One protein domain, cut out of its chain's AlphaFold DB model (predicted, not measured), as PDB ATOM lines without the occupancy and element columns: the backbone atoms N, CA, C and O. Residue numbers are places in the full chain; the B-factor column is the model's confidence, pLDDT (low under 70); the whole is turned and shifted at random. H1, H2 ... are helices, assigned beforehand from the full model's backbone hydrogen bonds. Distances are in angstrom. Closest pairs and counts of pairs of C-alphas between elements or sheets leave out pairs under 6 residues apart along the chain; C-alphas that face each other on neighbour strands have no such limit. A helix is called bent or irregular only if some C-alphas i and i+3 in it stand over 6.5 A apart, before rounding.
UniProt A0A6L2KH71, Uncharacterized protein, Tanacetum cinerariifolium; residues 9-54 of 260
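This is residues 9 to 54 of the 260 residues of an uncharacterized protein of Tanacetum cinerariifolium (UniProt A0A6L2KH71). Two helices, H1 and H2, cross at a steep angle as a loosely joined pair, near each other at a single point and running opposite ways. Residues 29 to 37 loop round one end of the pair to join them, and residues 9 to 16 run along one side of the pair to reach H1. The printed part has 46 residues with two named helices, H1 then H2, and no named strand; the class is all helix. The whole is compact, with a radius of gyration of the C-alphas of 10.3 A and spans of 29 by 20 by 17 A.

The printed part begins at Asp 9, C-alpha (5.034, -42.692, -30.461). H1 covers residues 17 to 28, 14.7 A from C-alpha 17 at (14.366, -38.911, -35.992) to C-alpha 28. It is only just irregular: C-alphas 22 and 25 are 6.6 A apart. H2, the longest helix, covers residues 38 to 52, 21.0 A long, and ends at C-alpha 52 at (14.768, -37.551, -19.942). It is neither bent nor irregular, but only just: C-alphas 38 and 41 are 6.1 A apart.

H1 and H2 are close but not clearly touching, with 1 pair of C-alphas within 8 A. Their closest C-alphas, those of Val 24 and Val 43, are 7.5 A apart. The helices have a steep tilt of 55 degrees, opposite ways. The O i to N i+4 pairs within hydrogen-bond range are 5 of 8 in H1 and 10 of 11 in H2.

The two C-alphas farthest apart, those of Glu 35 and Asp 54, are 30.7 A apart. The printed part has no cut, and the link from H1 to H2 is short, with 9 residues. The mean pLDDT of the printed part is 78.0; residues 9 to 14 and 52 to 54 are under 70.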
ATOM      1  N   ASP A   9       5.693 -43.182 -31.666       54.81
ATOM      2  CA  ASP A   9       5.034 -42.692 -30.461       54.81
ATOM      3  C   ASP A   9       4.975 -43.806 -29.419       54.81
ATOM      4  O   ASP A   9       4.287 -44.807 -29.624       54.81
ATOM      5  N   TRP A  10       5.677 -43.629 -28.303       64.69
ATOM      6  CA  TRP A  10       5.587 -44.521 -27.144       64.69
ATOM      7  C   TRP A  10       4.746 -43.899 -26.013       64.69
ATOM      8  O   TRP A  10       4.865 -44.268 -24.845       64.69
ATOM      9  N   GLY A  11       3.900 -42.912 -26.329       66.06
ATOM     10  CA  GLY A  11       2.946 -42.281 -25.416       66.06
ATOM     11  C   GLY A  11       3.495 -41.054 -24.682       66.06
ATOM     12  O   GLY A  11       2.936 -39.968 -24.810       66.06
ATOM     13  N   LYS A  12       4.566 -41.199 -23.885       56.47
ATOM     14  CA  LYS A  12       5.257 -40.069 -23.206       56.47
ATOM     15  C   LYS A  12       6.616 -39.727 -23.822       56.47
ATOM     16  O   LYS A  12       7.133 -38.643 -23.571       56.47
ATOM     17  N   LEU A  13       7.189 -40.649 -24.594       58.50
ATOM     18  CA  LEU A  13       8.514 -40.514 -25.182       58.50
ATOM     19  C   LEU A  13       8.363 -40.302 -26.688       58.50
ATOM     20  O   LEU A  13       8.072 -41.236 -27.438       58.50
ATOM     21  N   THR A  14       8.538 -39.061 -27.131       69.81
ATOM     22  CA  THR A  14       8.612 -38.748 -28.558       69.81
ATOM     23  C   THR A  14      10.060 -38.925 -28.993       69.81
ATOM     24  O   THR A  14      10.864 -38.001 -28.885       69.81
ATOM     25  N   VAL A  15      10.416 -40.121 -29.465       76.56
ATOM     26  CA  VAL A  15      11.752 -40.336 -30.032       76.56
ATOM     27  C   VAL A  15      11.793 -39.648 -31.394       76.56
ATOM     28  O   VAL A  15      11.140 -40.077 -32.349       76.56
ATOM     29  N   THR A  16      12.524 -38.539 -31.477       81.94
ATOM     30  CA  THR A  16      12.703 -37.814 -32.735       81.94
ATOM     31  C   THR A  16      13.619 -38.594 -33.674       81.94
ATOM     32  O   THR A  16      14.465 -39.384 -33.247       81.94
ATOM     33  N   GLN A  17      13.483 -38.337 -34.977       80.88
ATOM     34  CA  GLN A  17      14.366 -38.911 -35.992       80.88
ATOM     35  C   GLN A  17      15.846 -38.587 -35.711       80.88
ATOM     36  O   GLN A  17      16.704 -39.429 -35.946       80.88
ATOM     37  N   GLU A  18      16.146 -37.415 -35.137       82.12
ATOM     38  CA  GLU A  18      17.507 -37.054 -34.713       82.12
ATOM     39  C   GLU A  18      18.061 -37.974 -33.619       82.12
ATOM     40  O   GLU A  18      19.220 -38.369 -33.699       82.12
ATOM     41  N   ILE A  19      17.256 -38.351 -32.619       84.19
ATOM     42  CA  ILE A  19      17.694 -39.276 -31.561       84.19
ATOM     43  C   ILE A  19      17.888 -40.681 -32.142       84.19
ATOM     44  O   ILE A  19      18.885 -41.342 -31.848       84.19
ATOM     45  N   MET A  20      16.974 -41.122 -33.013       83.25
ATOM     46  CA  MET A  20      17.105 -42.406 -33.706       83.25
ATOM     47  C   MET A  20      18.386 -42.462 -34.538       83.25
ATOM     48  O   MET A  20      19.195 -43.365 -34.351       83.25
ATOM     49  N   ASP A  21      18.609 -41.484 -35.412       86.44
ATOM     50  CA  ASP A  21      19.735 -41.506 -36.346       86.44
ATOM     51  C   ASP A  21      21.071 -41.163 -35.665       86.44
ATOM     52  O   ASP A  21      22.111 -41.703 -36.041       86.44
ATOM     53  N   GLY A  22      21.054 -40.288 -34.656       87.88
ATOM     54  CA  GLY A  22      22.252 -39.789 -33.980       87.88
ATOM     55  C   GLY A  22      22.716 -40.614 -32.778       87.88
ATOM     56  O   GLY A  22      23.915 -40.653 -32.509       87.88
ATOM     57  N   TYR A  23      21.807 -41.280 -32.060       87.69
ATOM     58  CA  TYR A  23      22.130 -42.017 -30.831       87.69
ATOM     59  C   TYR A  23      21.819 -43.511 -30.941       87.69
ATOM     60  O   TYR A  23      22.689 -44.344 -30.685       87.69
ATOM     61  N   VAL A  24      20.608 -43.867 -31.380       85.50
ATOM     62  CA  VAL A  24      20.147 -45.265 -31.382       85.50
ATOM     63  C   VAL A  24      20.811 -46.077 -32.493       85.50
ATOM     64  O   VAL A  24      21.387 -47.132 -32.240       85.50
ATOM     65  N   MET A  25      20.785 -45.586 -33.731       87.38
ATOM     66  CA  MET A  25      21.324 -46.295 -34.894       87.38
ATOM     67  C   MET A  25      22.842 -46.540 -34.822       87.38
ATOM     68  O   MET A  25      23.268 -47.633 -35.197       87.38
ATOM     69  N   PRO A  26      23.688 -45.621 -34.323       90.31
ATOM     70  CA  PRO A  26      25.121 -45.889 -34.183       90.31
ATOM     71  C   PRO A  26      25.456 -46.953 -33.131       90.31
ATOM     72  O   PRO A  26      26.389 -47.732 -33.335       90.31
ATOM     73  N   GLN A  27      24.707 -46.994 -32.024       85.25
ATOM     74  CA  GLN A  27      24.961 -47.922 -30.919       85.25
ATOM     75  C   GLN A  27      24.325 -49.292 -31.150       85.25
ATOM     76  O   GLN A  27      24.973 -50.325 -30.981       85.25
ATOM     77  N   TYR A  28      23.075 -49.297 -31.603       86.44
ATOM     78  CA  TYR A  28      22.255 -50.497 -31.714       86.44
ATOM     79  C   TYR A  28      22.045 -50.931 -33.167       86.44
ATOM     80  O   TYR A  28      21.704 -52.071 -33.411       86.44
ATOM     81  N   GLY A  29      22.327 -50.114 -34.186       83.31
ATOM     82  CA  GLY A  29      22.045 -50.458 -35.592       83.31
ATOM     83  C   GLY A  29      22.765 -51.696 -36.150       83.31
ATOM     84  O   GLY A  29      22.421 -52.151 -37.238       83.31
ATOM     85  N   LYS A  30      23.750 -52.251 -35.432       82.69
ATOM     86  CA  LYS A  30      24.393 -53.535 -35.770       82.69
ATOM     87  C   LYS A  30      23.690 -54.755 -35.166       82.69
ATOM     88  O   LYS A  30      23.960 -55.867 -35.610       82.69
ATOM     89  N   THR A  31      22.844 -54.574 -34.155       74.94
ATOM     90  CA  THR A  31      22.033 -55.645 -33.567       74.94
ATOM     91  C   THR A  31      20.678 -55.707 -34.282       74.94
ATOM     92  O   THR A  31      20.174 -54.698 -34.766       74.94
ATOM     93  N   ASN A  32      20.061 -56.888 -34.381       74.19
ATOM     94  CA  ASN A  32      18.716 -57.052 -34.960       74.19
ATOM     95  C   ASN A  32      17.619 -56.621 -33.964       74.19
ATOM     96  O   ASN A  32      16.615 -57.300 -33.777       74.19
ATOM     97  N   TRP A  33      17.791 -55.476 -33.306       72.75
ATOM     98  CA  TRP A  33      16.884 -54.996 -32.255       72.75
ATOM     99  C   TRP A  33      15.466 -54.680 -32.757       72.75
ATOM    100  O   TRP A  33      14.550 -54.562 -31.954       72.75
ATOM    101  N   MET A  34      15.259 -54.568 -34.077       70.00
ATOM    102  CA  MET A  34      13.915 -54.470 -34.665       70.00
ATOM    103  C   MET A  34      13.188 -55.818 -34.782       70.00
ATOM    104  O   MET A  34      11.980 -55.827 -35.004       70.00
ATOM    105  N   GLU A  35      13.898 -56.942 -34.683       77.19
ATOM    106  CA  GLU A  35      13.304 -58.284 -34.771       77.19
ATOM    107  C   GLU A  35      12.978 -58.854 -33.383       77.19
ATOM    108  O   GLU A  35      11.990 -59.572 -33.232       77.19
ATOM    109  N   ASP A  36      13.750 -58.463 -32.366       77.69
ATOM    110  CA  ASP A  36      13.606 -58.934 -30.992       77.69
ATOM    111  C   ASP A  36      13.017 -57.843 -30.084       77.69
ATOM    112  O   ASP A  36      13.707 -56.914 -29.657       77.69
ATOM    113  N   TYR A  37      11.744 -58.007 -29.709       73.81
ATOM    114  CA  TYR A  37      11.029 -57.093 -28.804       73.81
ATOM    115  C   TYR A  37      11.712 -56.902 -27.437       73.81
ATOM    116  O   TYR A  37      11.468 -55.900 -26.776       73.81
ATOM    117  N   SER A  38      12.599 -57.816 -27.026       77.62
ATOM    118  CA  SER A  38      13.378 -57.714 -25.785       77.62
ATOM    119  C   SER A  38      14.406 -56.580 -25.785       77.62
ATOM    120  O   SER A  38      14.801 -56.120 -24.716       77.62
ATOM    121  N   TRP A  39      14.848 -56.112 -26.956       81.62
ATOM    122  CA  TRP A  39      15.794 -54.997 -27.053       81.62
ATOM    123  C   TRP A  39      15.123 -53.641 -26.932       81.62
ATOM    124  O   TRP A  39      15.780 -52.665 -26.582       81.62
ATOM    125  N   ILE A  40      13.825 -53.574 -27.217       81.00
ATOM    126  CA  ILE A  40      13.089 -52.319 -27.204       81.00
ATOM    127  C   ILE A  40      13.081 -51.736 -25.788       81.00
ATOM    128  O   ILE A  40      13.383 -50.557 -25.634       81.00
ATOM    129  N   ASP A  41      12.843 -52.563 -24.769       79.44
ATOM    130  CA  ASP A  41      12.868 -52.125 -23.368       79.44
ATOM    131  C   ASP A  41      14.252 -51.589 -22.965       79.44
ATOM    132  O   ASP A  41      14.352 -50.543 -22.332       79.44
ATOM    133  N   ILE A  42      15.330 -52.248 -23.408       84.62
ATOM    134  CA  ILE A  42      16.714 -51.829 -23.129       84.62
ATOM    135  C   ILE A  42      17.019 -50.477 -23.787       84.62
ATOM    136  O   ILE A  42      17.592 -49.591 -23.159       84.62
ATOM    137  N   VAL A  43      16.630 -50.309 -25.053       85.19
ATOM    138  CA  VAL A  43      16.858 -49.072 -25.813       85.19
ATOM    139  C   VAL A  43      16.008 -47.924 -25.258       85.19
ATOM    140  O   VAL A  43      16.485 -46.794 -25.182       85.19
ATOM    141  N   LEU A  44      14.769 -48.196 -24.841       83.75
ATOM    142  CA  LEU A  44      13.892 -47.214 -24.198       83.75
ATOM    143  C   LEU A  44      14.453 -46.740 -22.857       83.75
ATOM    144  O   LEU A  44      14.495 -45.530 -22.638       83.75
ATOM    145  N   ASP A  45      14.910 -47.661 -22.003       82.75
ATOM    146  CA  ASP A  45      15.531 -47.321 -20.719       82.75
ATOM    147  C   ASP A  45      16.770 -46.440 -20.929       82.75
ATOM    148  O   ASP A  45      16.908 -45.408 -20.276       82.75
ATOM    149  N   ASP A  46      17.627 -46.784 -21.892       86.25
ATOM    150  CA  ASP A  46      18.867 -46.050 -22.175       86.25
ATOM    151  C   ASP A  46      18.605 -44.638 -22.741       86.25
ATOM    152  O   ASP A  46      19.241 -43.654 -22.342       86.25
ATOM    153  N   ILE A  47      17.605 -44.496 -23.623       85.94
ATOM    154  CA  ILE A  47      17.151 -43.188 -24.126       85.94
ATOM    155  C   ILE A  47      16.528 -42.366 -22.994       85.94
ATOM    156  O   ILE A  47      16.810 -41.170 -22.883       85.94
ATOM    157  N   TYR A  48      15.695 -42.976 -22.147       79.50
ATOM    158  CA  TYR A  48      15.076 -42.288 -21.016       79.50
ATOM    159  C   TYR A  48      16.146 -41.777 -20.043       79.50
ATOM    160  O   TYR A  48      16.162 -40.597 -19.693       79.50
ATOM    161  N   ASP A  49      17.113 -42.622 -19.694       80.19
ATOM    162  CA  ASP A  49      18.227 -42.275 -18.816       80.19
ATOM    163  C   ASP A  49      19.128 -41.172 -19.390       80.19
ATOM    164  O   ASP A  49      19.679 -40.351 -18.641       80.19
ATOM    165  N   THR A  50      19.305 -41.148 -20.709       82.88
ATOM    166  CA  THR A  50      20.191 -40.193 -21.384       82.88
ATOM    167  C   THR A  50      19.525 -38.839 -21.601       82.88
ATOM    168  O   THR A  50      20.143 -37.809 -21.328       82.88
ATOM    169  N   PHE A  51      18.276 -38.827 -22.069       79.00
ATOM    170  CA  PHE A  51      17.609 -37.613 -22.550       79.00
ATOM    171  C   PHE A  51      16.532 -37.069 -21.606       79.00
ATOM    172  O   PHE A  51      16.240 -35.877 -21.669       79.00
ATOM    173  N   TYR A  52      15.948 -37.906 -20.745       69.50
ATOM    174  CA  TYR A  52      14.768 -37.551 -19.942       69.50
ATOM    175  C   TYR A  52      14.957 -37.690 -18.438       69.50
ATOM    176  O   TYR A  52      14.102 -37.256 -17.668       69.50
ATOM    177  N   ARG A  53      16.076 -38.260 -17.991       67.25
ATOM    178  CA  ARG A  53      16.456 -38.234 -16.584       67.25
ATOM    179  C   ARG A  53      16.822 -36.805 -16.213       67.25
ATOM    180  O   ARG A  53      17.976 -36.392 -16.363       67.25
ATOM    181  N   ASP A  54      15.804 -36.079 -15.760       60.47
ATOM    182  CA  ASP A  54      15.884 -34.688 -15.350       60.47
ATOM    183  C   ASP A  54      17.103 -34.476 -14.450       60.47
ATOM    184  O   ASP A  54      17.340 -35.205 -13.480       60.47
TER     185      ASP A  54